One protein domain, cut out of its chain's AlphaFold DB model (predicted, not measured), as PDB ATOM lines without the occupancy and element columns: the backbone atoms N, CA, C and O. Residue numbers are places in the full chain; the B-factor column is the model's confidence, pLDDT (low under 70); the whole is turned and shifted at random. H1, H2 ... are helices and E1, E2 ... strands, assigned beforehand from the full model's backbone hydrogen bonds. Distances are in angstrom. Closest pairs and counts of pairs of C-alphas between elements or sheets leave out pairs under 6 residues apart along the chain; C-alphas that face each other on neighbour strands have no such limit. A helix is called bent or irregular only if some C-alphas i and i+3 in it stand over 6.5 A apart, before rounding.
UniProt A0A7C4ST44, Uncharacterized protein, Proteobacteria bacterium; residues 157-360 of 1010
ATOM      1  N   LEU A 157      41.313  22.725  17.981       84.81
ATOM      2  CA  LEU A 157      40.918  22.141  19.267       84.81
ATOM      3  C   LEU A 157      41.849  20.991  19.676       84.81
ATOM      4  O   LEU A 157      42.022  20.021  18.933       84.81
ATOM      5  N   VAL A 158      42.391  21.089  20.887       86.81
ATOM      6  CA  VAL A 158      43.129  20.039  21.592       86.81
ATOM      7  C   VAL A 158      42.299  19.595  22.791       86.81
ATOM      8  O   VAL A 158      41.949  20.424  23.631       86.81
ATOM      9  N   ALA A 159      41.989  18.302  22.873       85.88
ATOM     10  CA  ALA A 159      41.263  17.719  23.998       85.88
ATOM     11  C   ALA A 159      42.225  16.919  24.887       85.88
ATOM     12  O   ALA A 159      42.817  15.937  24.437       85.88
ATOM     13  N   PHE A 160      42.374  17.320  26.147       84.75
ATOM     14  CA  PHE A 160      43.042  16.505  27.158       84.75
ATOM     15  C   PHE A 160      42.045  15.528  27.764       84.75
ATOM     16  O   PHE A 160      41.027  15.962  28.296       84.75
ATOM     17  N   VAL A 161      42.364  14.236  27.718       81.88
ATOM     18  CA  VAL A 161      41.620  13.186  28.415       81.88
ATOM     19  C   VAL A 161      42.446  12.728  29.608       81.88
ATOM     20  O   VAL A 161      43.535  12.174  29.442       81.88
ATOM     21  N   ASN A 162      41.928  12.943  30.815       76.50
ATOM     22  CA  ASN A 162      42.447  12.248  31.985       76.50
ATOM     23  C   ASN A 162      41.877  10.826  32.015       76.50
ATOM     24  O   ASN A 162      40.652  10.692  32.054       76.50
ATOM     25  N   PRO A 163      42.705   9.778  31.994       72.75
ATOM     26  CA  PRO A 163      42.238   8.421  32.216       72.75
ATOM     27  C   PRO A 163      41.955   8.165  33.701       72.75
ATOM     28  O   PRO A 163      42.644   8.684  34.578       72.75
ATOM     29  N   ALA A 164      40.958   7.330  33.970       67.31
ATOM     30  CA  ALA A 164      40.560   6.935  35.318       67.31
ATOM     31  C   ALA A 164      40.149   5.453  35.354       67.31
ATOM     32  O   ALA A 164      39.448   4.999  34.443       67.31
ATOM     33  N   SER A 165      40.548   4.705  36.389       66.88
ATOM     34  CA  SER A 165      40.095   3.320  36.608       66.88
ATOM     35  C   SER A 165      38.986   3.243  37.662       66.88
ATOM     36  O   SER A 165      39.022   3.943  38.671       66.88
ATOM     37  N   LEU A 166      38.035   2.326  37.469       57.34
ATOM     38  CA  LEU A 166      37.021   1.948  38.457       57.34
ATOM     39  C   LEU A 166      37.631   1.346  39.731       57.34
ATOM     40  O   LEU A 166      37.045   1.463  40.806       57.34
ATOM     41  N   SER A 167      38.817   0.735  39.632       55.66
ATOM     42  CA  SER A 167      39.548   0.220  40.799       55.66
ATOM     43  C   SER A 167      40.040   1.340  41.727       55.66
ATOM     44  O   SER A 167      40.068   1.166  42.942       55.66
ATOM     45  N   GLU A 168      40.330   2.518  41.170       53.47
ATOM     46  CA  GLU A 168      40.652   3.744  41.910       53.47
ATOM     47  C   GLU A 168      39.382   4.540  42.283       53.47
ATOM     48  O   GLU A 168      39.392   5.349  43.214       53.47
ATOM     49  N   SER A 169      38.269   4.319  41.569       43.44
ATOM     50  CA  SER A 169      37.092   5.196  41.606       43.44
ATOM     51  C   SER A 169      36.117   4.976  42.762       43.44
ATOM     52  O   SER A 169      35.060   5.612  42.757       43.44
ATOM     53  N   ARG A 170      36.394   4.088  43.730       42.47
ATOM     54  CA  ARG A 170      35.428   3.824  44.818       42.47
ATOM     55  C   ARG A 170      35.145   5.056  45.694       42.47
ATOM     56  O   ARG A 170      34.060   5.119  46.249       42.47
ATOM     57  N   GLU A 171      36.031   6.060  45.723       43.81
ATOM     58  CA  GLU A 171      35.744   7.389  46.320       43.81
ATOM     59  C   GLU A 171      36.541   8.570  45.699       43.81
ATOM     60  O   GLU A 171      36.115   9.732  45.753       43.81
ATOM     61  N   LYS A 172      37.664   8.287  45.024       47.31
ATOM     62  CA  LYS A 172      38.601   9.253  44.415       47.31
ATOM     63  C   LYS A 172      38.483   9.301  42.880       47.31
ATOM     64  O   LYS A 172      37.887   8.426  42.276       47.31
ATOM     65  N   GLU A 173      39.001  10.289  42.146       53.22
ATOM     66  CA  GLU A 173      39.235  11.711  42.480       53.22
ATOM     67  C   GLU A 173      38.724  12.659  41.356       53.22
ATOM     68  O   GLU A 173      38.887  13.875  41.390       53.22
ATOM     69  N   PHE A 174      38.130  12.097  40.306       55.59
ATOM     70  CA  PHE A 174      38.494  12.393  38.914       55.59
ATOM     71  C   PHE A 174      37.938  13.670  38.248       55.59
ATOM     72  O   PHE A 174      38.201  13.908  37.070       55.59
ATOM     73  N   THR A 175      37.200  14.524  38.959       58.97
ATOM     74  CA  THR A 175      36.556  15.712  38.351       58.97
ATOM     75  C   THR A 175      37.414  16.985  38.357       58.97
ATOM     76  O   THR A 175      36.922  18.035  37.957       58.97
ATOM     77  N   GLY A 176      38.658  16.928  38.839       77.31
ATOM     78  CA  GLY A 176      39.605  18.052  38.788       77.31
ATOM     79  C   GLY A 176      40.361  18.144  37.456       77.31
ATOM     80  O   GLY A 176      40.395  17.192  36.677       77.31
ATOM     81  N   ILE A 177      41.015  19.282  37.199       85.06
ATOM     82  CA  ILE A 177      41.961  19.409  36.076       85.06
ATOM     83  C   ILE A 177      43.233  18.603  36.381       85.06
ATOM     84  O   ILE A 177      43.824  18.807  37.445       85.06
ATOM     85  N   PRO A 178      43.708  17.748  35.457       83.94
ATOM     86  CA  PRO A 178      44.979  17.048  35.615       83.94
ATOM     87  C   PRO A 178      46.142  18.042  35.683       83.94
ATOM     88  O   PRO A 178      46.193  18.953  34.848       83.94
ATOM     89  N   PRO A 179      47.131  17.850  36.574       86.12
ATOM     90  CA  PRO A 179      48.268  18.763  36.675       86.12
ATOM     91  C   PRO A 179      49.021  18.946  35.346       86.12
ATOM     92  O   PRO A 179      49.445  20.050  35.019       86.12
ATOM     93  N   ALA A 180      49.112  17.896  34.523       88.38
ATOM     94  CA  ALA A 180      49.708  17.967  33.189       88.38
ATOM     95  C   ALA A 180      48.949  18.929  32.246       88.38
ATOM     96  O   ALA A 180      49.557  19.769  31.579       88.38
ATOM     97  N   ALA A 181      47.612  18.861  32.228       90.94
ATOM     98  CA  ALA A 181      46.780  19.761  31.428       90.94
ATOM     99  C   ALA A 181      46.865  21.213  31.933       90.94
ATOM    100  O   ALA A 181      46.898  22.136  31.119       90.94
ATOM    101  N   PHE A 182      46.984  21.413  33.253       92.69
ATOM    102  CA  PHE A 182      47.115  22.742  33.860       92.69
ATOM    103  C   PHE A 182      48.332  23.529  33.341       92.69
ATOM    104  O   PHE A 182      48.249  24.741  33.141       92.69
ATOM    105  N   PHE A 183      49.452  22.845  33.089       93.56
ATOM    106  CA  PHE A 183      50.682  23.466  32.588       93.56
ATOM    107  C   PHE A 183      50.778  23.505  31.054       93.56
ATOM    108  O   PHE A 183      51.310  24.469  30.505       93.56
ATOM    109  N   MET A 184      50.246  22.507  30.338       93.94
ATOM    110  CA  MET A 184      50.258  22.513  28.865       93.94
ATOM    111  C   MET A 184      49.260  23.511  28.261       93.94
ATOM    112  O   MET A 184      49.560  24.144  27.245       93.94
ATOM    113  N   ALA A 185      48.080  23.689  28.866       93.88
ATOM    114  CA  ALA A 185      47.030  24.534  28.297       93.88
ATOM    115  C   ALA A 185      47.462  26.008  28.086       93.88
ATOM    116  O   ALA A 185      47.264  26.511  26.978       93.88
ATOM    117  N   PRO A 186      48.137  26.696  29.033       92.75
ATOM    118  CA  PRO A 186      48.649  28.056  28.815       92.75
ATOM    119  C   PRO A 186      49.687  28.175  27.686       92.75
ATOM    120  O   PRO A 186      49.800  29.226  27.055       92.75
ATOM    121  N   ALA A 187      50.468  27.129  27.406       93.19
ATOM    122  CA  ALA A 187      51.409  27.135  26.284       93.19
ATOM    123  C   ALA A 187      50.689  26.965  24.935       93.19
ATOM    124  O   ALA A 187      51.024  27.651  23.968       93.19
ATOM    125  N   LEU A 188      49.664  26.108  24.890       94.00
ATOM    126  CA  LEU A 188      48.813  25.892  23.720       94.00
ATOM    127  C   LEU A 188      47.968  27.129  23.376       94.00
ATOM    128  O   LEU A 188      47.951  27.556  22.223       94.00
ATOM    129  N   LEU A 189      47.348  27.765  24.373       93.19
ATOM    130  CA  LEU A 189      46.568  28.996  24.193       93.19
ATOM    131  C   LEU A 189      47.434  30.132  23.618       93.19
ATOM    132  O   LEU A 189      47.033  30.793  22.661       93.19
ATOM    133  N   ARG A 190      48.681  30.283  24.095       90.94
ATOM    134  CA  ARG A 190      49.671  31.230  23.533       90.94
ATOM    135  C   ARG A 190      50.080  30.935  22.084       90.94
ATOM    136  O   ARG A 190      50.641  31.811  21.430       90.94
ATOM    137  N   LYS A 191      49.827  29.725  21.580       91.88
ATOM    138  CA  LYS A 191      50.033  29.327  20.178       91.88
ATOM    139  C   LYS A 191      48.743  29.368  19.342       91.88
ATOM    140  O   LYS A 191      48.774  28.991  18.178       91.88
ATOM    141  N   GLY A 192      47.629  29.850  19.903       92.69
ATOM    142  CA  GLY A 192      46.349  30.004  19.202       92.69
ATOM    143  C   GLY A 192      45.474  28.746  19.154       92.69
ATOM    144  O   GLY A 192      44.421  28.766  18.511       92.69
ATOM    145  N   PHE A 193      45.864  27.665  19.837       93.31
ATOM    146  CA  PHE A 193      45.021  26.475  19.980       93.31
ATOM    147  C   PHE A 193      43.829  26.760  20.899       93.31
ATOM    148  O   PHE A 193      43.945  27.493  21.882       93.31
ATOM    149  N   GLN A 194      42.690  26.131  20.617       94.00
ATOM    150  CA  GLN A 194      41.634  25.956  21.611       94.00
ATOM    151  C   GLN A 194      41.972  24.741  22.471       94.00
ATOM    152  O   GLN A 194      42.408  23.717  21.953       94.00
ATOM    153  N   VAL A 195      41.744  24.844  23.778       94.31
ATOM    154  CA  VAL A 195      41.983  23.741  24.711       94.31
ATOM    155  C   VAL A 195      40.688  23.382  25.416       94.31
ATOM    156  O   VAL A 195      40.048  24.234  26.032       94.31
ATOM    157  N   GLU A 196      40.335  22.104  25.357       93.00
ATOM    158  CA  GLU A 196      39.358  21.490  26.241       93.00
ATOM    159  C   GLU A 196      40.052  20.450  27.128       93.00
ATOM    160  O   GLU A 196      41.007  19.786  26.726       93.00
ATOM    161  N   VAL A 197      39.585  20.348  28.369       90.44
ATOM    162  CA  VAL A 197      40.014  19.342  29.338       90.44
ATOM    163  C   VAL A 197      38.766  18.576  29.748       90.44
ATOM    164  O   VAL A 197      37.753  19.191  30.092       90.44
ATOM    165  N   ASP A 198      38.850  17.254  29.688       86.81
ATOM    166  CA  ASP A 198      37.821  16.311  30.103       86.81
ATOM    167  C   ASP A 198      38.481  15.124  30.829       86.81
ATOM    168  O   ASP A 198      39.659  14.814  30.641       86.81
ATOM    169  N   THR A 199      37.715  14.442  31.676       82.62
ATOM    170  CA  THR A 199      38.151  13.210  32.346       82.62
ATOM    171  C   THR A 199      37.238  12.076  31.911       82.62
ATOM    172  O   THR A 199      36.020  12.208  32.011       82.62
ATOM    173  N   LEU A 200      37.814  10.964  31.450       82.94
ATOM    174  CA  LEU A 200      37.079   9.770  31.038       82.94
ATOM    175  C   LEU A 200      37.559   8.555  31.838       82.94
ATOM    176  O   LEU A 200      38.754   8.267  31.906       82.94
ATOM    177  N   LEU A 201      36.613   7.794  32.389       80.81
ATOM    178  CA  LEU A 201      36.896   6.449  32.895       80.81
ATOM    179  C   LEU A 201      37.285   5.563  31.705       80.81
ATOM    180  O   LEU A 201      36.545   5.504  30.724       80.81
ATOM    181  N   LEU A 202      38.441   4.893  31.765       82.94
ATOM    182  CA  LEU A 202      38.924   4.078  30.644       82.94
ATOM    183  C   LEU A 202      38.521   2.603  30.723       82.94
ATOM    184  O   LEU A 202      38.472   1.929  29.694       82.94
ATOM    185  N   ASP A 203      38.205   2.096  31.910       80.12
ATOM    186  CA  ASP A 203      37.848   0.686  32.094       80.12
ATOM    187  C   ASP A 203      36.658   0.222  31.223       80.12
ATOM    188  O   ASP A 203      36.740  -0.888  30.691       80.12
ATOM    189  N   PRO A 204      35.635   1.054  30.912       82.81
ATOM    190  CA  PRO A 204      34.586   0.698  29.949       82.81
ATOM    191  C   PRO A 204      35.052   0.442  28.506       82.81
ATOM    192  O   PRO A 204      34.228   0.040  27.680       82.81
ATOM    193  N   PHE A 205      36.325   0.685  28.169       81.19
ATOM    194  CA  PHE A 205      36.909   0.333  26.869       81.19
ATOM    195  C   PHE A 205      37.641  -1.015  26.878       81.19
ATOM    196  O   PHE A 205      37.543  -1.735  25.886       81.19
ATOM    197  N   ALA A 206      38.352  -1.369  27.956       78.25
ATOM    198  CA  ALA A 206      39.034  -2.667  28.065       78.25
ATOM    199  C   ALA A 206      38.121  -3.778  28.597       78.25
ATOM    200  O   ALA A 206      38.193  -4.912  28.125       78.25
ATOM    201  N   GLU A 207      37.249  -3.460  29.554       81.38
ATOM    202  CA  GLU A 207      36.421  -4.431  30.274       81.38
ATOM    203  C   GLU A 207      34.936  -4.008  30.246       81.38
ATOM    204  O   GLU A 207      34.309  -3.808  31.291       81.38
ATOM    205  N   PRO A 208      34.336  -3.863  29.041       79.88
ATOM    206  CA  PRO A 208      32.991  -3.312  28.868       79.88
ATOM    207  C   PRO A 208      31.888  -4.141  29.537       79.88
ATOM    208  O   PRO A 208      30.801  -3.607  29.742       79.88
ATOM    209  N   ASP A 209      32.150  -5.409  29.868       81.75
ATOM    210  CA  ASP A 209      31.211  -6.327  30.533       81.75
ATOM    211  C   ASP A 209      31.307  -6.312  32.069       81.75
ATOM    212  O   ASP A 209      30.481  -6.931  32.739       81.75
ATOM    213  N   LEU A 210      32.318  -5.631  32.624       77.38
ATOM    214  CA  LEU A 210      32.504  -5.427  34.068       77.38
ATOM    215  C   LEU A 210      32.108  -4.011  34.514       77.38
ATOM    216  O   LEU A 210      32.021  -3.734  35.708       77.38
ATOM    217  N   CYS A 211      31.829  -3.120  33.562       77.44
ATOM    218  CA  CYS A 211      31.368  -1.762  33.825       77.44
ATOM    219  C   CYS A 211      29.832  -1.690  33.777       77.44
ATOM    220  O   CYS A 211      29.238  -2.209  32.828       77.44
ATOM    221  N   PRO A 212      29.163  -0.997  34.720       84.38
ATOM    222  CA  PRO A 212      27.725  -0.758  34.633       84.38
ATOM    223  C   PRO A 212      27.350  -0.060  33.318       84.38
ATOM    224  O   PRO A 212      27.981   0.922  32.924       84.38
ATOM    225  N   GLU A 213      26.285  -0.526  32.661       86.06
ATOM    226  CA  GLU A 213      25.842  -0.015  31.351       86.06
ATOM    227  C   GLU A 213      25.605   1.507  31.346       86.06
ATOM    228  O   GLU A 213      25.893   2.171  30.352       86.06
ATOM    229  N   ALA A 214      25.144   2.086  32.460       85.00
ATOM    230  CA  ALA A 214      24.999   3.535  32.601       85.00
ATOM    231  C   ALA A 214      26.347   4.276  32.486       85.00
ATOM    232  O   ALA A 214      26.456   5.218  31.705       85.00
ATOM    233  N   VAL A 215      27.384   3.798  33.188       83.12
ATOM    234  CA  VAL A 215      28.746   4.363  33.158       83.12
ATOM    235  C   VAL A 215      29.371   4.180  31.776       83.12
ATOM    236  O   VAL A 215      29.956   5.109  31.223       83.12
ATOM    237  N   ARG A 216      29.203   2.994  31.171       87.19
ATOM    238  CA  ARG A 216      29.671   2.711  29.808       87.19
ATOM    239  C   ARG A 216      29.056   3.678  28.795       87.19
ATOM    240  O   ARG A 216      29.775   4.239  27.972       87.19
ATOM    241  N   ARG A 217      27.743   3.910  28.887       88.81
ATOM    242  CA  ARG A 217      27.014   4.847  28.026       88.81
ATOM    243  C   ARG A 217      27.462   6.291  28.234       88.81
ATOM    244  O   ARG A 217      27.706   6.968  27.245       88.81
ATOM    245  N   GLU A 218      27.610   6.743  29.477       87.88
ATOM    246  CA  GLU A 218      28.103   8.090  29.806       87.88
ATOM    247  C   GLU A 218      29.483   8.353  29.186       87.88
ATOM    248  O   GLU A 218      29.660   9.320  28.447       87.88
ATOM    249  N   VAL A 219      30.436   7.439  29.396       87.19
ATOM    250  CA  VAL A 219      31.795   7.526  28.841       87.19
ATOM    251  C   VAL A 219      31.797   7.501  27.311       87.19
ATOM    252  O   VAL A 219      32.573   8.220  26.676       87.19
ATOM    253  N   TRP A 220      30.941   6.685  26.689       90.19
ATOM    254  CA  TRP A 220      30.846   6.624  25.230       90.19
ATOM    255  C   TRP A 220      30.222   7.890  24.642       90.19
ATOM    256  O   TRP A 220      30.760   8.389  23.659       90.19
ATOM    257  N   THR A 221      29.172   8.436  25.264       92.50
ATOM    258  CA  THR A 221      28.577   9.728  24.887       92.50
ATOM    259  C   THR A 221      29.600  10.852  25.016       92.50
ATOM    260  O   THR A 221      29.773  11.611  24.069       92.50
ATOM    261  N   ALA A 222      30.346  10.925  26.123       90.44
ATOM    262  CA  ALA A 222      31.384  11.937  26.311       90.44
ATOM    263  C   ALA A 222      32.499  11.840  25.247       90.44
ATOM    264  O   ALA A 222      32.953  12.858  24.728       90.44
ATOM    265  N   LEU A 223      32.906  10.625  24.856       92.38
ATOM    266  CA  LEU A 223      33.848  10.436  23.750       92.38
ATOM    267  C   LEU A 223      33.243  10.812  22.384       92.38
ATOM    268  O   LEU A 223      33.924  11.436  21.571       92.38
ATOM    269  N   ASP A 224      31.990  10.446  22.112       93.62
ATOM    270  CA  ASP A 224      31.310  10.823  20.867       93.62
ATOM    271  C   ASP A 224      31.142  12.353  20.772       93.62
ATOM    272  O   ASP A 224      31.419  12.925  19.721       93.62
ATOM    273  N   GLU A 225      30.827  13.040  21.875       92.88
ATOM    274  CA  GLU A 225      30.808  14.505  21.959       92.88
ATOM    275  C   GLU A 225      32.179  15.144  21.691       92.88
ATOM    276  O   GLU A 225      32.261  16.138  20.964       92.88
ATOM    277  N   ILE A 226      33.257  14.595  22.268       91.94
ATOM    278  CA  ILE A 226      34.625  15.058  22.000       91.94
ATOM    279  C   ILE A 226      34.929  14.917  20.504       91.94
ATOM    280  O   ILE A 226      35.427  15.860  19.898       91.94
ATOM    281  N   LEU A 227      34.598  13.784  19.880       93.56
ATOM    282  CA  LEU A 227      34.891  13.535  18.465       93.56
ATOM    283  C   LEU A 227      33.996  14.333  17.502       93.56
ATOM    284  O   LEU A 227      34.488  14.800  16.472       93.56
ATOM    285  N   ASP A 228      32.726  14.578  17.835       93.88
ATOM    286  CA  ASP A 228      31.830  15.423  17.031       93.88
ATOM    287  C   ASP A 228      32.314  16.894  16.980       93.88
ATOM    288  O   ASP A 228      32.082  17.579  15.977       93.88
ATOM    289  N   ARG A 229      33.081  17.364  17.983       92.69
ATOM    290  CA  ARG A 229      33.792  18.666  17.961       92.69
ATOM    291  C   ARG A 229      35.005  18.691  17.016       92.69
ATOM    292  O   ARG A 229      35.546  19.766  16.766       92.69
ATOM    293  N   ARG A 230      35.409  17.542  16.455       92.56
ATOM    294  CA  ARG A 230      36.545  17.360  15.525       92.56
ATOM    295  C   ARG A 230      37.878  17.919  16.054       92.56
ATOM    296  O   ARG A 230      38.478  18.772  15.391       92.56
ATOM    297  N   PRO A 231      38.361  17.460  17.223       94.19
ATOM    298  CA  PRO A 231      39.672  17.829  17.729       94.19
ATOM    299  C   PRO A 231      40.748  17.478  16.703       94.19
ATOM    300  O   PRO A 231      40.686  16.468  16.005       94.19
ATOM    301  N   PHE A 232      41.756  18.330  16.624       95.00
ATOM    302  CA  PHE A 232      42.959  18.068  15.843       95.00
ATOM    303  C   PHE A 232      43.866  17.082  16.568       95.00
ATOM    304  O   PHE A 232      44.427  16.188  15.938       95.00
ATOM    305  N   CYS A 233      43.955  17.215  17.893       96.25
ATOM    306  CA  CYS A 233      44.695  16.298  18.741       96.25
ATOM    307  C   CYS A 233      43.894  15.930  19.996       96.25
ATOM    308  O   CYS A 233      43.312  16.800  20.648       96.25
ATOM    309  N   ILE A 234      43.898  14.644  20.344       96.44
ATOM    310  CA  ILE A 234      43.500  14.147  21.662       96.44
ATOM    311  C   ILE A 234      44.781  13.735  22.387       96.44
ATOM    312  O   ILE A 234      45.549  12.915  21.882       96.44
ATOM    313  N   ALA A 235      45.010  14.324  23.557       96.38
ATOM    314  CA  ALA A 235      46.191  14.105  24.379       96.38
ATOM    315  C   ALA A 235      45.819  13.359  25.665       96.38
ATOM    316  O   ALA A 235      44.901  13.767  26.380       96.38
ATOM    317  N   VAL A 236      46.537  12.280  25.970       94.88
ATOM    318  CA  VAL A 236      46.256  11.400  27.113       94.88
ATOM    319  C   VAL A 236      47.518  11.227  27.956       94.88
ATOM    320  O   VAL A 236      48.613  11.016  27.433       94.88
ATOM    321  N   THR A 237      47.381  11.304  29.278       92.75
ATOM    322  CA  THR A 237      48.464  10.889  30.186       92.75
ATOM    323  C   THR A 237      48.498   9.363  30.228       92.75
ATOM    324  O   THR A 237      47.447   8.738  30.295       92.75
ATOM    325  N   ALA A 238      49.676   8.750  30.160       92.69
ATOM    326  CA  ALA A 238      49.843   7.302  30.170       92.69
ATOM    327  C   ALA A 238      50.549   6.835  31.451       92.69
ATOM    328  O   ALA A 238      51.640   7.310  31.779       92.69
ATOM    329  N   MET A 239      49.945   5.869  32.143       89.00
ATOM    330  CA  MET A 239      50.518   5.152  33.282       89.00
ATOM    331  C   MET A 239      50.278   3.651  33.113       89.00
ATOM    332  O   MET A 239      49.227   3.234  32.628       89.00
ATOM    333  N   ASP A 240      51.242   2.853  33.566       85.25
ATOM    334  CA  ASP A 240      51.277   1.393  33.423       85.25
ATOM    335  C   ASP A 240      50.009   0.720  33.972       85.25
ATOM    336  O   ASP A 240      49.507  -0.250  33.404       85.25
ATOM    337  N   LEU A 241      49.459   1.275  35.062       82.44
ATOM    338  CA  LEU A 241      48.305   0.745  35.792       82.44
ATOM    339  C   LEU A 241      47.056   0.553  34.912       82.44
ATOM    340  O   LEU A 241      46.279  -0.365  35.162       82.44
ATOM    341  N   TYR A 242      46.890   1.378  33.872       85.81
ATOM    342  CA  TYR A 242      45.765   1.321  32.933       85.81
ATOM    343  C   TYR A 242      46.207   1.160  31.468       85.81
ATOM    344  O   TYR A 242      45.452   1.507  30.560       85.81
ATOM    345  N   ALA A 243      47.410   0.633  31.205       88.50
ATOM    346  CA  ALA A 243      47.961   0.513  29.850       88.50
ATOM    347  C   ALA A 243      47.020  -0.218  28.863       88.50
ATOM    348  O   ALA A 243      46.837   0.242  27.735       88.50
ATOM    349  N   ASP A 244      46.358  -1.300  29.296       87.44
ATOM    350  CA  ASP A 244      45.353  -2.015  28.492       87.44
ATOM    351  C   ASP A 244      44.107  -1.151  28.207       87.44
ATOM    352  O   ASP A 244      43.673  -1.055  27.055       87.44
ATOM    353  N   SER A 245      43.557  -0.476  29.226       89.25
ATOM    354  CA  SER A 245      42.412   0.444  29.095       89.25
ATOM    355  C   SER A 245      42.732   1.625  28.169       89.25
ATOM    356  O   SER A 245      41.909   1.998  27.331       89.25
ATOM    357  N   LEU A 246      43.957   2.158  28.241       92.62
ATOM    358  CA  LEU A 246      44.470   3.180  27.328       92.62
ATOM    359  C   LEU A 246      44.579   2.659  25.894       92.62
ATOM    360  O   LEU A 246      44.087   3.308  24.972       92.62
ATOM    361  N   ARG A 247      45.164   1.479  25.681       93.25
ATOM    362  CA  ARG A 247      45.276   0.875  24.346       93.25
ATOM    363  C   ARG A 247      43.897   0.628  23.722       93.25
ATOM    364  O   ARG A 247      43.677   0.951  22.554       93.25
ATOM    365  N   ALA A 248      42.942   0.120  24.504       92.50
ATOM    366  CA  ALA A 248      41.561  -0.073  24.070       92.50
ATOM    367  C   ALA A 248      40.864   1.259  23.721       92.50
ATOM    368  O   ALA A 248      40.204   1.353  22.681       92.50
ATOM    369  N   PHE A 249      41.065   2.304  24.532       94.69
ATOM    370  CA  PHE A 249      40.582   3.659  24.256       94.69
ATOM    371  C   PHE A 249      41.156   4.224  22.948       94.69
ATOM    372  O   PHE A 249      40.388   4.608  22.064       94.69
ATOM    373  N   LEU A 250      42.484   4.224  22.772       95.81
ATOM    374  CA  LEU A 250      43.145   4.759  21.572       95.81
ATOM    375  C   LEU A 250      42.674   4.035  20.302       95.81
ATOM    376  O   LEU A 250      42.384   4.678  19.291       95.81
ATOM    377  N   ARG A 251      42.502   2.708  20.367       95.69
ATOM    378  CA  ARG A 251      41.899   1.923  19.282       95.69
ATOM    379  C   ARG A 251      40.467   2.349  18.995       95.69
ATOM    380  O   ARG A 251      40.118   2.560  17.835       95.69
ATOM    381  N   LYS A 252      39.639   2.524  20.030       95.25
ATOM    382  CA  LYS A 252      38.252   2.968  19.862       95.25
ATOM    383  C   LYS A 252      38.178   4.357  19.223       95.25
ATOM    384  O   LYS A 252      37.347   4.550  18.336       95.25
ATOM    385  N   VAL A 253      39.068   5.283  19.589       95.56
ATOM    386  CA  VAL A 253      39.199   6.576  18.901       95.56
ATOM    387  C   VAL A 253      39.565   6.366  17.432       95.56
ATOM    388  O   VAL A 253      38.821   6.816  16.564       95.56
ATOM    389  N   ARG A 254      40.625   5.599  17.136       94.31
ATOM    390  CA  ARG A 254      41.099   5.353  15.761       94.31
ATOM    391  C   ARG A 254      40.056   4.674  14.858       94.31
ATOM    392  O   ARG A 254      40.072   4.879  13.646       94.31
ATOM    393  N   THR A 255      39.129   3.889  15.420       95.12
ATOM    394  CA  THR A 255      37.991   3.325  14.660       95.12
ATOM    395  C   THR A 255      36.916   4.348  14.287       95.12
ATOM    396  O   THR A 255      36.188   4.117  13.325       95.12
ATOM    397  N   ARG A 256      36.799   5.458  15.029       94.62
ATOM    398  CA  ARG A 256      35.806   6.525  14.807       94.62
ATOM    399  C   ARG A 256      36.370   7.690  13.989       94.62
ATOM    400  O   ARG A 256      35.689   8.184  13.096       94.62
ATOM    401  N   ASP A 257      37.606   8.095  14.270       94.38
ATOM    402  CA  ASP A 257      38.341   9.119  13.529       94.38
ATOM    403  C   ASP A 257      39.769   8.622  13.254       94.38
ATOM    404  O   ASP A 257      40.539   8.327  14.169       94.38
ATOM    405  N   ARG A 258      40.119   8.493  11.968       92.62
ATOM    406  CA  ARG A 258      41.460   8.070  11.541       92.62
ATOM    407  C   ARG A 258      42.452   9.226  11.447       92.62
ATOM    408  O   ARG A 258      43.647   8.955  11.497       92.62
ATOM    409  N   ASP A 259      41.980  10.466  11.333       92.81
ATOM    410  CA  ASP A 259      42.780  11.653  11.013       92.81
ATOM    411  C   ASP A 259      43.127  12.517  12.240       92.81
ATOM    412  O   ASP A 259      44.035  13.347  12.177       92.81
ATOM    413  N   VAL A 260      42.448  12.309  13.375       95.00
ATOM    414  CA  VAL A 260      42.831  12.904  14.666       95.00
ATOM    415  C   VAL A 260      44.222  12.433  15.110       95.00
ATOM    416  O   VAL A 260      44.538  11.237  15.085       95.00
ATOM    417  N   LEU A 261      45.062  13.374  15.548       96.88
ATOM    418  CA  LEU A 261      46.350  13.066  16.162       96.88
ATOM    419  C   LEU A 261      46.134  12.550  17.585       96.88
ATOM    420  O   LEU A 261      45.488  13.198  18.408       96.88
ATOM    421  N   LEU A 262      46.716  11.400  17.901       97.62
ATOM    422  CA  LEU A 262      46.697  10.828  19.243       97.62
ATOM    423  C   LEU A 262      48.052  11.051  19.911       97.62
ATOM    424  O   LEU A 262      49.057  10.490  19.473       97.62
ATOM    425  N   ALA A 263      48.082  11.878  20.952       97.69
ATOM    426  CA  ALA A 263      49.281  12.170  21.724       97.69
ATOM    427  C   ALA A 263      49.248  11.469  23.084       97.69
ATOM    428  O   ALA A 263      48.231  11.490  23.779       97.69
ATOM    429  N   VAL A 264      50.376  10.887  23.478       97.31
ATOM    430  CA  VAL A 264      50.572  10.272  24.791       97.31
ATOM    431  C   VAL A 264      51.864  10.764  25.443       97.31
ATOM    432  O   VAL A 264      52.893  10.955  24.795       97.31
ATOM    433  N   GLY A 265      51.806  10.969  26.755       96.31
ATOM    434  CA  GLY A 265      52.944  11.384  27.579       96.31
ATOM    435  C   GLY A 265      52.800  10.873  29.010       96.31
ATOM    436  O   GLY A 265      52.023   9.957  29.265       96.31
ATOM    437  N   GLY A 266      53.507  11.473  29.966       94.19
ATOM    438  CA  GLY A 266      53.419  11.081  31.379       94.19
ATOM    439  C   GLY A 266      54.301   9.879  31.750       94.19
ATOM    440  O   GLY A 266      55.209   9.537  30.984       94.19
ATOM    441  N   PRO A 267      54.090   9.264  32.932       93.31
ATOM    442  CA  PRO A 267      55.010   8.288  33.520       93.31
ATOM    443  C   PRO A 267      55.395   7.127  32.599       93.31
ATOM    444  O   PRO A 267      56.585   6.880  32.423       93.31
ATOM    445  N   MET A 268      54.432   6.468  31.946       93.06
ATOM    446  CA  MET A 268      54.715   5.291  31.116       93.06
ATOM    447  C   MET A 268      55.589   5.643  29.902       93.06
ATOM    448  O   MET A 268      56.589   4.989  29.617       93.06
ATOM    449  N   VAL A 269      55.268   6.727  29.192       95.62
ATOM    450  CA  VAL A 269      56.084   7.162  28.044       95.62
ATOM    451  C   VAL A 269      57.468   7.614  28.519       95.62
ATOM    452  O   VAL A 269      58.481   7.245  27.930       95.62
ATOM    453  N   THR A 270      57.525   8.349  29.631       95.56
ATOM    454  CA  THR A 270      58.769   8.888  30.199       95.56
ATOM    455  C   THR A 270      59.737   7.789  30.632       95.56
ATOM    456  O   THR A 270      60.910   7.852  30.266       95.56
ATOM    457  N   LEU A 271      59.259   6.773  31.354       92.50
ATOM    458  CA  LEU A 271      60.094   5.706  31.911       92.50
ATOM    459  C   LEU A 271      60.452   4.624  30.881       92.50
ATOM    460  O   LEU A 271      61.583   4.147  30.876       92.50
ATOM    461  N   TYR A 272      59.527   4.252  29.987       91.62
ATOM    462  CA  TYR A 272      59.708   3.094  29.098       91.62
ATOM    463  C   TYR A 272      59.995   3.444  27.629       91.62
ATOM    464  O   TYR A 272      60.330   2.545  26.853       91.62
ATOM    465  N   GLY A 273      59.879   4.715  27.224       93.06
ATOM    466  CA  GLY A 273      60.299   5.213  25.910       93.06
ATOM    467  C   GLY A 273      59.744   4.403  24.732       93.06
ATOM    468  O   GLY A 273      58.530   4.299  24.544       93.06
ATOM    469  N   THR A 274      60.632   3.805  23.931       93.50
ATOM    470  CA  THR A 274      60.270   2.995  22.749       93.50
ATOM    471  C   THR A 274      59.411   1.779  23.083       93.50
ATOM    472  O   THR A 274      58.577   1.399  22.264       93.50
ATOM    473  N   ARG A 275      59.528   1.206  24.289       93.00
ATOM    474  CA  ARG A 275      58.672   0.089  24.721       93.00
ATOM    475  C   ARG A 275      57.222   0.542  24.887       93.00
ATOM    476  O   ARG A 275      56.319  -0.110  24.378       93.00
ATOM    477  N   ALA A 276      56.992   1.697  25.521       93.75
ATOM    478  CA  ALA A 276      55.650   2.279  25.616       93.75
ATOM    479  C   ALA A 276      55.072   2.597  24.227       93.75
ATOM    480  O   ALA A 276      53.878   2.404  24.003       93.75
ATOM    481  N   ALA A 277      55.918   3.031  23.286       95.38
ATOM    482  CA  ALA A 277      55.502   3.281  21.911       95.38
ATOM    483  C   ALA A 277      55.078   2.003  21.171       95.38
ATOM    484  O   ALA A 277      54.017   1.986  20.550       95.38
ATOM    485  N   ALA A 278      55.845   0.920  21.305       94.94
ATOM    486  CA  ALA A 278      55.530  -0.377  20.713       94.94
ATOM    487  C   ALA A 278      54.209  -0.982  21.242       94.94
ATOM    488  O   ALA A 278      53.480  -1.625  20.489       94.94
ATOM    489  N   HIS A 279      53.859  -0.731  22.512       93.88
ATOM    490  CA  HIS A 279      52.606  -1.211  23.126       93.88
ATOM    491  C   HIS A 279      51.380  -0.320  22.880       93.88
ATOM    492  O   HIS A 279      50.254  -0.772  23.100       93.88
ATOM    493  N   LEU A 280      51.566   0.905  22.372       95.31
ATOM    494  CA  LEU A 280      50.489   1.832  21.992       95.31
ATOM    495  C   LEU A 280      50.518   2.178  20.484       95.31
ATOM    496  O   LEU A 280      50.549   3.362  20.126       95.31
ATOM    497  N   PRO A 281      50.477   1.188  19.568       94.69
ATOM    498  CA  PRO A 281      50.614   1.410  18.125       94.69
ATOM    499  C   PRO A 281      49.459   2.208  17.507       94.69
ATOM    500  O   PRO A 281      49.516   2.576  16.337       94.69
ATOM    501  N   GLU A 282      48.390   2.495  18.248       96.06
ATOM    502  CA  GLU A 282      47.310   3.372  17.805       96.06
ATOM    503  C   GLU A 282      47.648   4.876  17.933       96.06
ATOM    504  O   GLU A 282      47.020   5.691  17.248       96.06
ATOM    505  N   ALA A 283      48.649   5.261  18.737       97.38
ATOM    506  CA  ALA A 283      49.068   6.655  18.929       97.38
ATOM    507  C   ALA A 283      49.897   7.229  17.752       97.38
ATOM    508  O   ALA A 283      50.359   6.507  16.863       97.38
ATOM    509  N   ASN A 284      50.054   8.555  17.730       97.56
ATOM    510  CA  ASN A 284      50.892   9.296  16.779       97.56
ATOM    511  C   ASN A 284      52.088   9.955  17.461       97.56
ATOM    512  O   ASN A 284      53.188   9.865  16.943       97.56
ATOM    513  N   ILE A 285      51.873  10.647  18.582       98.25
ATOM    514  CA  ILE A 285      52.882  11.495  19.227       98.25
ATOM    515  C   ILE A 285      53.199  10.910  20.601       98.25
ATOM    516  O   ILE A 285      52.294  10.714  21.409       98.25
ATOM    517  N   PHE A 286      54.478  10.690  20.880       98.12
ATOM    518  CA  PHE A 286      54.990  10.274  22.180       98.12
ATOM    519  C   PHE A 286      55.975  11.327  22.675       98.12
ATOM    520  O   PHE A 286      56.926  11.664  21.967       98.12
ATOM    521  N   LEU A 287      55.756  11.832  23.888       97.62
ATOM    522  CA  LEU A 287      56.621  12.835  24.505       97.62
ATOM    523  C   LEU A 287      57.062  12.375  25.900       97.62
ATOM    524  O   LEU A 287      56.228  12.142  26.781       97.62
ATOM    525  N   ARG A 288      58.376  12.225  26.091       97.12
ATOM    526  CA  ARG A 288      59.001  11.836  27.364       97.12
ATOM    527  C   ARG A 288      59.270  13.065  28.222       97.12
ATOM    528  O   ARG A 288      59.893  14.015  27.754       97.12
ATOM    529  N   GLY A 289      58.882  13.009  29.492       95.62
ATOM    530  CA  GLY A 289      59.103  14.079  30.459       95.62
ATOM    531  C   GLY A 289      58.032  15.167  30.419       95.62
ATOM    532  O   GLY A 289      56.840  14.897  30.282       95.62
ATOM    533  N   ASP A 290      58.462  16.411  30.600       95.44
ATOM    534  CA  ASP A 290      57.582  17.559  30.790       95.44
ATOM    535  C   ASP A 290      56.964  18.023  29.459       95.44
ATOM    536  O   ASP A 290      57.663  18.485  28.558       95.44
ATOM    537  N   GLY A 291      55.638  17.946  29.332       95.06
ATOM    538  CA  GLY A 291      54.937  18.334  28.102       95.06
ATOM    539  C   GLY A 291      54.807  19.846  27.869       95.06
ATOM    540  O   GLY A 291      54.519  20.259  26.749       95.06
ATOM    541  N   ASP A 292      55.018  20.670  28.902       93.81
ATOM    542  CA  ASP A 292      54.449  22.024  29.020       93.81
ATOM    543  C   ASP A 292      54.675  22.915  27.787       93.81
ATOM    544  O   ASP A 292      53.719  23.383  27.176       93.81
ATOM    545  N   LEU A 293      55.938  23.137  27.398       95.31
ATOM    546  CA  LEU A 293      56.294  23.964  26.235       95.31
ATOM    547  C   LEU A 293      56.503  23.142  24.962       95.31
ATOM    548  O   LEU A 293      56.201  23.614  23.863       95.31
ATOM    549  N   SER A 294      57.050  21.935  25.091       96.00
ATOM    550  CA  SER A 294      57.435  21.095  23.952       96.00
ATOM    551  C   SER A 294      56.213  20.562  23.206       96.00
ATOM    552  O   SER A 294      56.183  20.623  21.982       96.00
ATOM    553  N   PHE A 295      55.133  20.185  23.899       97.06
ATOM    554  CA  PHE A 295      53.900  19.752  23.234       97.06
ATOM    555  C   PHE A 295      53.264  20.869  22.389       97.06
ATOM    556  O   PHE A 295      52.835  20.632  21.261       97.06
ATOM    557  N   ALA A 296      53.287  22.117  22.872       95.69
ATOM    558  CA  ALA A 296      52.802  23.264  22.102       95.69
ATOM    559  C   ALA A 296      53.673  23.576  20.868       95.69
ATOM    560  O   ALA A 296      53.143  23.988  19.831       95.69
ATOM    561  N   ARG A 297      54.996  23.358  20.952       96.44
ATOM    562  CA  ARG A 297      55.920  23.453  19.805       96.44
ATOM    563  C   ARG A 297      55.658  22.348  18.782       96.44
ATOM    564  O   ARG A 297      55.508  22.661  17.602       96.44
ATOM    565  N   VAL A 298      55.494  21.105  19.238       97.06
ATOM    566  CA  VAL A 298      55.135  19.951  18.400       97.06
ATOM    567  C   VAL A 298      53.826  20.198  17.653       97.06
ATOM    568  O   VAL A 298      53.815  20.148  16.427       97.06
ATOM    569  N   LEU A 299      52.739  20.559  18.345       96.44
ATOM    570  CA  LEU A 299      51.461  20.813  17.673       96.44
ATOM    571  C   LEU A 299      51.516  22.019  16.718       96.44
ATOM    572  O   LEU A 299      50.844  21.997  15.692       96.44
ATOM    573  N   SER A 300      52.334  23.043  16.996       95.25
ATOM    574  CA  SER A 300      52.579  24.142  16.042       95.25
ATOM    575  C   SER A 300      53.322  23.685  14.780       95.25
ATOM    576  O   SER A 300      53.019  24.169  13.693       95.25
ATOM    577  N   ALA A 301      54.281  22.765  14.898       95.62
ATOM    578  CA  ALA A 301      55.006  22.204  13.754       95.62
ATOM    579  C   ALA A 301      54.156  21.215  12.930       95.62
ATOM    580  O   ALA A 301      54.402  21.054  11.734       95.62
ATOM    581  N   LEU A 302      53.148  20.602  13.556       94.88
ATOM    582  CA  LEU A 302      52.149  19.732  12.926       94.88
ATOM    583  C   LEU A 302      50.874  20.480  12.485       94.88
ATOM    584  O   LEU A 302      49.914  19.853  12.044       94.88
ATOM    585  N   ALA A 303      50.798  21.807  12.635       89.06
ATOM    586  CA  ALA A 303      49.559  22.550  12.415       89.06
ATOM    587  C   ALA A 303      49.039  22.385  10.972       89.06
ATOM    588  O   ALA A 303      49.708  22.755  10.008       89.06
ATOM    589  N   GLY A 304      47.831  21.830  10.837       82.31
ATOM    590  CA  GLY A 304      47.214  21.501   9.547       82.31
ATOM    591  C   GLY A 304      47.530  20.098   9.009       82.31
ATOM    592  O   GLY A 304      46.874  19.680   8.060       82.31
ATOM    593  N   GLN A 305      48.457  19.354   9.624       85.81
ATOM    594  CA  GLN A 305      48.760  17.967   9.257       85.81
ATOM    595  C   GLN A 305      47.785  16.989   9.922       85.81
ATOM    596  O   GLN A 305      47.592  16.991  11.139       85.81
ATOM    597  N   GLY A 306      47.160  16.147   9.105       86.31
ATOM    598  CA  GLY A 306      46.336  15.029   9.564       86.31
ATOM    599  C   GLY A 306      47.179  13.821   9.981       86.31
ATOM    600  O   GLY A 306      48.294  13.641   9.495       86.31
ATOM    601  N   ALA A 307      46.654  12.946  10.842       90.06
ATOM    602  CA  ALA A 307      47.383  11.757  11.305       90.06
ATOM    603  C   ALA A 307      47.778  10.782  10.175       90.06
ATOM    604  O   ALA A 307      48.715   9.999  10.340       90.06
ATOM    605  N   ALA A 308      47.075  10.832   9.038       90.00
ATOM    606  CA  ALA A 308      47.351  10.028   7.848       90.00
ATOM    607  C   ALA A 308      48.313  10.695   6.840       90.00
ATOM    608  O   ALA A 308      48.611  10.093   5.814       90.00
ATOM    609  N   GLN A 309      48.775  11.924   7.095       91.06
ATOM    610  CA  GLN A 309      49.674  12.661   6.202       91.06
ATOM    611  C   GLN A 309      51.130  12.494   6.646       91.06
ATOM    612  O   GLN A 309      51.418  12.547   7.840       91.06
ATOM    613  N   ASP A 310      52.047  12.320   5.697       91.62
ATOM    614  CA  ASP A 310      53.486  12.294   5.979       91.62
ATOM    615  C   ASP A 310      54.012  13.651   6.472       91.62
ATOM    616  O   ASP A 310      53.457  14.715   6.171       91.62
ATOM    617  N   LEU A 311      55.112  13.622   7.229       92.62
ATOM    618  CA  LEU A 311      55.744  14.843   7.727       92.62
ATOM    619  C   LEU A 311      56.520  15.527   6.598       92.62
ATOM    620  O   LEU A 311      57.496  14.991   6.083       92.62
ATOM    621  N   GLY A 312      56.131  16.753   6.249       91.31
ATOM    622  CA  GLY A 312      56.921  17.582   5.334       91.31
ATOM    623  C   GLY A 312      58.207  18.103   5.987       91.31
ATOM    624  O   GLY A 312      58.233  18.367   7.191       91.31
ATOM    625  N   ASP A 313      59.248  18.354   5.186       90.94
ATOM    626  CA  ASP A 313      60.589  18.756   5.653       90.94
ATOM    627  C   ASP A 313      60.592  19.944   6.638       90.94
ATOM    628  O   ASP A 313      61.452  20.045   7.514       90.94
ATOM    629  N   ARG A 314      59.636  20.876   6.504       92.44
ATOM    630  CA  ARG A 314      59.474  22.003   7.437       92.44
ATOM    631  C   ARG A 314      59.142  21.519   8.849       92.44
ATOM    632  O   ARG A 314      59.714  22.037   9.804       92.44
ATOM    633  N   SER A 315      58.230  20.560   8.976       93.69
ATOM    634  CA  SER A 315      57.851  19.966  10.257       93.69
ATOM    635  C   SER A 315      59.029  19.186  10.826       93.69
ATOM    636  O   SER A 315      59.421  19.455  11.954       93.69
ATOM    637  N   VAL A 316      59.679  18.335  10.025       93.19
ATOM    638  CA  VAL A 316      60.890  17.585  10.423       93.19
ATOM    639  C   VAL A 316      61.969  18.515  11.001       93.19
ATOM    640  O   VAL A 316      62.436  18.300  12.122       93.19
ATOM    641  N   ARG A 317      62.308  19.612  10.302       93.06
ATOM    642  CA  ARG A 317      63.291  20.606  10.781       93.06
ATOM    643  C   ARG A 317      62.896  21.274  12.101       93.06
ATOM    644  O   ARG A 317      63.766  21.516  12.930       93.06
ATOM    645  N   LEU A 318      61.613  21.576  12.309       94.00
ATOM    646  CA  LEU A 318      61.128  22.175  13.560       94.00
ATOM    647  C   LEU A 318      61.115  21.170  14.723       94.00
ATOM    648  O   LEU A 318      61.428  21.535  15.851       94.00
ATOM    649  N   LEU A 319      60.767  19.912  14.447       95.69
ATOM    650  CA  LEU A 319      60.634  18.847  15.445       95.69
ATOM    651  C   LEU A 319      61.996  18.290  15.901       95.69
ATOM    652  O   LEU A 319      62.105  17.795  17.019       95.69
ATOM    653  N   SER A 320      63.049  18.435  15.087       93.81
ATOM    654  CA  SER A 320      64.431  18.019  15.413       93.81
ATOM    655  C   SER A 320      65.055  18.778  16.596       93.81
ATOM    656  O   SER A 320      66.061  18.347  17.155       93.81
ATOM    657  N   ALA A 321      64.463  19.905  17.003       92.25
ATOM    658  CA  ALA A 321      64.892  20.676  18.169       92.25
ATOM    659  C   ALA A 321      64.296  20.169  19.501       92.25
ATOM    660  O   ALA A 321      64.717  20.616  20.568       92.25
ATOM    661  N   GLU A 322      63.330  19.248  19.471       94.62
ATOM    662  CA  GLU A 322      62.636  18.761  20.667       94.62
ATOM    663  C   GLU A 322      63.302  17.484  21.203       94.62
ATOM    664  O   GLU A 322      63.539  16.544  20.449       94.62
ATOM    665  N   ASP A 323      63.623  17.443  22.496       94.56
ATOM    666  CA  ASP A 323      64.103  16.231  23.176       94.56
ATOM    667  C   ASP A 323      62.946  15.286  23.519       94.56
ATOM    668  O   ASP A 323      61.812  15.723  23.733       94.56
ATOM    669  N   GLY A 324      63.233  13.985  23.633       95.88
ATOM    670  CA  GLY A 324      62.260  13.014  24.128       95.88
ATOM    671  C   GLY A 324      61.036  12.838  23.230       95.88
ATOM    672  O   GLY A 324      59.978  12.450  23.730       95.88
ATOM    673  N   LEU A 325      61.159  13.101  21.922       97.69
ATOM    674  CA  LEU A 325      60.050  13.098  20.968       97.69
ATOM    675  C   LEU A 325      60.101  11.924  19.974       97.69
ATOM    676  O   LEU A 325      61.115  11.689  19.319       97.69
ATOM    677  N   LEU A 326      58.965  11.249  19.794       97.44
ATOM    678  CA  LEU A 326      58.719  10.286  18.718       97.44
ATOM    679  C   LEU A 326      57.356  10.589  18.079       97.44
ATOM    680  O   LEU A 326      56.360  10.761  18.783       97.44
ATOM    681  N   ILE A 327      57.309  10.661  16.750       97.00
ATOM    682  CA  ILE A 327      56.110  10.961  15.963       97.00
ATOM    683  C   ILE A 327      55.945   9.929  14.850       97.00
ATOM    684  O   ILE A 327      56.895   9.602  14.143       97.00
ATOM    685  N   ARG A 328      54.710   9.473  14.652       94.25
ATOM    686  CA  ARG A 328      54.273   8.677  13.509       94.25
ATOM    687  C   ARG A 328      53.069   9.340  12.843       94.25
ATOM    688  O   ARG A 328      51.989   9.384  13.441       94.25
ATOM    689  N   CYS A 329      53.242   9.800  11.608       93.25
ATOM    690  CA  CYS A 329      52.192  10.401  10.781       93.25
ATOM    691  C   CYS A 329      52.336   9.890   9.339       93.25
ATOM    692  O   CYS A 329      53.444   9.868   8.808       93.25
ATOM    693  N   GLY A 330      51.234   9.440   8.732       90.81
ATOM    694  CA  GLY A 330      51.281   8.766   7.430       90.81
ATOM    695  C   GLY A 330      52.145   7.501   7.467       90.81
ATOM    696  O   GLY A 330      51.950   6.639   8.326       90.81
ATOM    697  N   THR A 331      53.105   7.413   6.548       89.06
ATOM    698  CA  THR A 331      54.154   6.379   6.508       89.06
ATOM    699  C   THR A 331      55.428   6.777   7.268       89.06
ATOM    700  O   THR A 331      56.307   5.946   7.492       89.06
ATOM    701  N   THR A 332      55.529   8.039   7.688       90.69
ATOM    702  CA  THR A 332      56.725   8.609   8.309       90.69
ATOM    703  C   THR A 332      56.819   8.245   9.791       90.69
ATOM    704  O   THR A 332      55.916   8.544  10.578       90.69
ATOM    705  N   LEU A 333      57.963   7.681  10.192       93.94
ATOM    706  CA  LEU A 333      58.390   7.561  11.587       93.94
ATOM    707  C   LEU A 333      59.555   8.522  11.845       93.94
ATOM    708  O   LEU A 333      60.621   8.370  11.257       93.94
ATOM    709  N   PHE A 334      59.352   9.483  12.741       94.44
ATOM    710  CA  PHE A 334      60.332  10.494  13.127       94.44
ATOM    711  C   PHE A 334      60.662  10.371  14.616       94.44
ATOM    712  O   PHE A 334      59.758  10.314  15.450       94.44
ATOM    713  N   ALA A 335      61.946  10.386  14.968       95.19
ATOM    714  CA  ALA A 335      62.409  10.392  16.353       95.19
ATOM    715  C   ALA A 335      63.468  11.480  16.547       95.19
ATOM    716  O   ALA A 335      64.436  11.534  15.793       95.19
ATOM    717  N   SER A 336      63.314  12.302  17.584       94.81
ATOM    718  CA  SER A 336      64.291  13.317  17.981       94.81
ATOM    719  C   SER A 336      64.693  13.085  19.431       94.81
ATOM    720  O   SER A 336      63.886  13.264  20.347       94.81
ATOM    721  N   ARG A 337      65.943  12.628  19.616       93.25
ATOM    722  CA  ARG A 337      66.585  12.374  20.924       93.25
ATOM    723  C   ARG A 337      65.638  11.665  21.907       93.25
ATOM    724  O   ARG A 337      65.470  12.078  23.052       93.25
ATOM    725  N   PHE A 338      64.948  10.624  21.423       93.44
ATOM    726  CA  PHE A 338      63.883   9.923  22.157       93.44
ATOM    727  C   PHE A 338      64.410   9.055  23.313       93.44
ATOM    728  O   PHE A 338      63.642   8.578  24.147       93.44
ATOM    729  N   ASP A 339      65.723   8.864  23.390       88.75
ATOM    730  CA  ASP A 339      66.459   8.318  24.528       88.75
ATOM    731  C   ASP A 339      66.590   9.319  25.693       88.75
ATOM    732  O   ASP A 339      66.634   8.892  26.850       88.75
ATOM    733  N   ARG A 340      66.530  10.630  25.422       93.62
ATOM    734  CA  ARG A 340      66.508  11.696  26.436       93.62
ATOM    735  C   ARG A 340      65.086  11.958  26.961       93.62
ATOM    736  O   ARG A 340      64.085  11.646  26.315       93.62
ATOM    737  N   THR A 341      65.001  12.559  28.146       94.12
ATOM    738  CA  THR A 341      63.747  13.020  28.767       94.12
ATOM    739  C   THR A 341      63.685  14.542  28.690       94.12
ATOM    740  O   THR A 341      64.625  15.215  29.109       94.12
ATOM    741  N   ASN A 342      62.589  15.108  28.178       94.31
ATOM    742  CA  ASN A 342      62.431  16.558  28.115       94.31
ATOM    743  C   ASN A 342      62.171  17.136  29.515       94.31
ATOM    744  O   ASN A 342      61.255  16.696  30.213       94.31
ATOM    745  N   HIS A 343      62.928  18.161  29.903       94.56
ATOM    746  CA  HIS A 343      62.745  18.855  31.175       94.56
ATOM    747  C   HIS A 343      62.620  20.364  30.976       94.56
ATOM    748  O   HIS A 343      63.473  21.007  30.368       94.56
ATOM    749  N   VAL A 344      61.557  20.954  31.530       94.56
ATOM    750  CA  VAL A 344      61.405  22.416  31.568       94.56
ATOM    751  C   VAL A 344      62.246  22.967  32.718       94.56
ATOM    752  O   VAL A 344      61.854  22.880  33.881       94.56
ATOM    753  N   GLU A 345      63.425  23.491  32.392       93.38
ATOM    754  CA  GLU A 345      64.407  23.981  33.371       93.38
ATOM    755  C   GLU A 345      63.908  25.185  34.185       93.38
ATOM    756  O   GLU A 345      64.017  25.208  35.412       93.38
ATOM    757  N   ASP A 346      63.297  26.162  33.512       95.75
ATOM    758  CA  ASP A 346      62.615  27.294  34.144       95.75
ATOM    759  C   ASP A 346      61.098  27.068  34.117       95.75
ATOM    760  O   ASP A 346      60.452  27.334  33.101       95.75
ATOM    761  N   LEU A 347      60.503  26.612  35.224       95.25
ATOM    762  CA  LEU A 347      59.047  26.431  35.303       95.25
ATOM    763  C   LEU A 347      58.274  27.759  35.156       95.25
ATOM    764  O   LEU A 347      57.132  27.741  34.692       95.25
ATOM    765  N   ASP A 348      58.874  28.919  35.464       95.44
ATOM    766  CA  ASP A 348      58.212  30.218  35.269       95.44
ATOM    767  C   ASP A 348      58.015  30.539  33.776       95.44
ATOM    768  O   ASP A 348      57.087  31.269  33.409       95.44
ATOM    769  N   SER A 349      58.815  29.949  32.877       94.75
ATOM    770  CA  SER A 349      58.680  30.106  31.418       94.75
ATOM    771  C   SER A 349      57.331  29.611  30.861       94.75
ATOM    772  O   SER A 349      56.842  30.131  29.846       94.75
ATOM    773  N   VAL A 350      56.671  28.677  31.561       93.44
ATOM    774  CA  VAL A 350      55.326  28.168  31.232       93.44
ATOM    775  C   VAL A 350      54.262  29.265  31.364       93.44
ATOM    776  O   VAL A 350      53.335  29.328  30.555       93.44
ATOM    777  N   PHE A 351      54.441  30.188  32.312       93.19
ATOM    778  CA  PHE A 351      53.465  31.227  32.669       93.19
ATOM    779  C   PHE A 351      53.959  32.663  32.410       93.19
ATOM    780  O   PHE A 351      53.244  33.628  32.689       93.19
ATOM    781  N   ARG A 352      55.179  32.828  31.874       85.69
ATOM    782  CA  ARG A 352      55.895  34.114  31.779       85.69
ATOM    783  C   ARG A 352      55.045  35.238  31.180       85.69
ATOM    784  O   ARG A 352      54.928  36.290  31.804       85.69
ATOM    785  N   ALA A 353      54.410  35.000  30.030       78.62
ATOM    786  CA  ALA A 353      53.552  35.989  29.374       78.62
ATOM    787  C   ALA A 353      52.224  36.191  30.131       78.62
ATOM    788  O   ALA A 353      51.994  37.257  30.697       78.62
ATOM    789  N   GLN A 354      51.381  35.160  30.213       82.69
ATOM    790  CA  GLN A 354      50.055  35.223  30.834       82.69
ATOM    791  C   GLN A 354      49.694  33.876  31.467       82.69
ATOM    792  O   GLN A 354      50.056  32.822  30.944       82.69
ATOM    793  N   VAL A 355      48.949  33.926  32.573       90.62
ATOM    794  CA  VAL A 355      48.221  32.774  33.113       90.62
ATOM    795  C   VAL A 355      46.801  32.844  32.547       90.62
ATOM    796  O   VAL A 355      45.980  33.614  33.037       90.62
ATOM    797  N   ASP A 356      46.537  32.113  31.464       91.00
ATOM    798  CA  ASP A 356      45.190  31.979  30.893       91.00
ATOM    799  C   ASP A 356      44.561  30.668  31.372       91.00
ATOM    800  O   ASP A 356      45.145  29.596  31.217       91.00
ATOM    801  N   LEU A 357      43.384  30.785  31.986       94.06
ATOM    802  CA  LEU A 357      42.619  29.710  32.613       94.06
ATOM    803  C   LEU A 357      41.184  29.647  32.056       94.06
ATOM    804  O   LEU A 357      40.294  29.076  32.683       94.06
ATOM    805  N   GLY A 358      40.937  30.199  30.861       92.25
ATOM    806  CA  GLY A 358      39.623  30.154  30.205       92.25
ATOM    807  C   GLY A 358      39.100  28.736  29.925       92.25
ATOM    808  O   GLY A 358      37.892  28.530  29.832       92.25
ATOM    809  N   TYR A 359      39.991  27.737  29.864       92.44
ATOM    810  CA  TYR A 359      39.647  26.311  29.746       92.44
ATOM    811  C   TYR A 359      39.100  25.696  31.053       92.44
ATOM    812  O   TYR A 359      38.539  24.597  31.037       92.44
ATOM    813  N   VAL A 360      39.242  26.380  32.195       94.31
ATOM    814  CA  VAL A 360      38.611  25.989  33.461       94.31
ATOM    815  C   VAL A 360      37.110  26.289  33.368       94.31
ATOM    816  O   VAL A 360      36.722  27.395  32.992       94.31
TER     817      VAL A 360
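Overview. This is residues 157 to 360 of the 1010 residues of an uncharacterized protein of Proteobacteria bacterium (UniProt A0A7C4ST44). A twisted sheet of seven strands runs through the middle, with helices over both faces in three layers: H3, H4 and H5 on one face, H1 and H7 on the other. The hairpin of E6 and E7 makes one edge, and H9 packs on H1 away from the sheet. The printed part has 204 residues, with nine named helices and seven named strands in the order E1 H1 E2 H2 H3 E3 H4 E4 H5 H6 E5 H7 H8 E6 E7 H9. The mixed sheet runs E2 E1 E3 E4 E5 E6 E7, parallel as far as E5, then antiparallel. The class is mixed, helices and strands; the whole is compact, radius of gyration of the C-alphas 16.2 A, spanning 47 by 38 by 32 A.

Arrangement. Start at E1, residues 157 to 164; H1, residues 179 to 189, runs along it at a height over the sheet of 8.9 A. Edge strand E2, residues 194 to 201, is parallel to E1, N 160 to O 196 being 2.9 A; E1, H1, E2 form a strand-helix-strand unit, parallel neighbour strands with a helix between, its crossover right-handed. H3, residues 213 to 228, is on the opposite face from H1, closest to E2 at C-alphas 219 and 200, 6.1 A. E3, residues 233 to 237, is parallel to E1, N 161 to O 235 being 2.9 A; E2, E3 and the helices between form a split unit, E1 between its strands, also right-handed. H4, residues 240 to 256, is on the same face as H3, 8.2 A over the sheet; it is irregular, C-alphas 241 and 244 being 8.3 A apart. H2, residues 203 to 206, is not on the sheet and touches H4, closest C-alphas 206 and 245, 4.7 A. Next, E4, residues 261 to 265, is parallel to E3, N 236 to O 263 being 2.9 A, and to E5, residues 285 to 287, N 264 to O 285 being 2.8 A. Two more right-handed units are E3, H4, E4 and E4, H5 H6, E5, with H5 at residues 267 to 272 and H6, which only grazes the sheet, at 274 to 279. H7, residues 294 to 301, is on the same face as H1 and touches it, closest C-alphas 296 and 188, 5.0 A. H8, residues 313 to 319, forms a helical hairpin with H7, closest C-alphas 315 and 301, 5.0 A, and only grazes the sheet. E6, residues 325 to 329, is antiparallel to E5, N 286 to O 326 being 2.8 A, and forms a hairpin with edge strand E7, residues 332 to 336, N 327 to O 334 being 2.8 A. H9, residues 347 to 350, touches H1, closest C-alphas 350 and 187, 6.4 A. Every O i to N i+4 pair is within hydrogen-bond range in H3, H5, H6, H7 and H8, but 5 of 7 in H1 and 11 of 13 in H4; H2 and H9 are too short for one.

Along the chain. Find C-alpha 157 at (40.918, 22.141, 19.267); E1 runs 22.1 A from there to C-alpha 164. E2 is 23.0 A long, H1 16.2 A, H3 21.9 A and H4 24.7 A. H9 ends at C-alpha 350, (55.326, 28.168, 31.232).

Size, cuts and confidence. The C-alphas farthest apart, of Glu 171 and Asp 313, are 49.0 A apart. The printed part has no cut; the links E1 to H1 and H7 to H8 are long. Look for low confidence at residues 164 to 175, with pLDDT under 70.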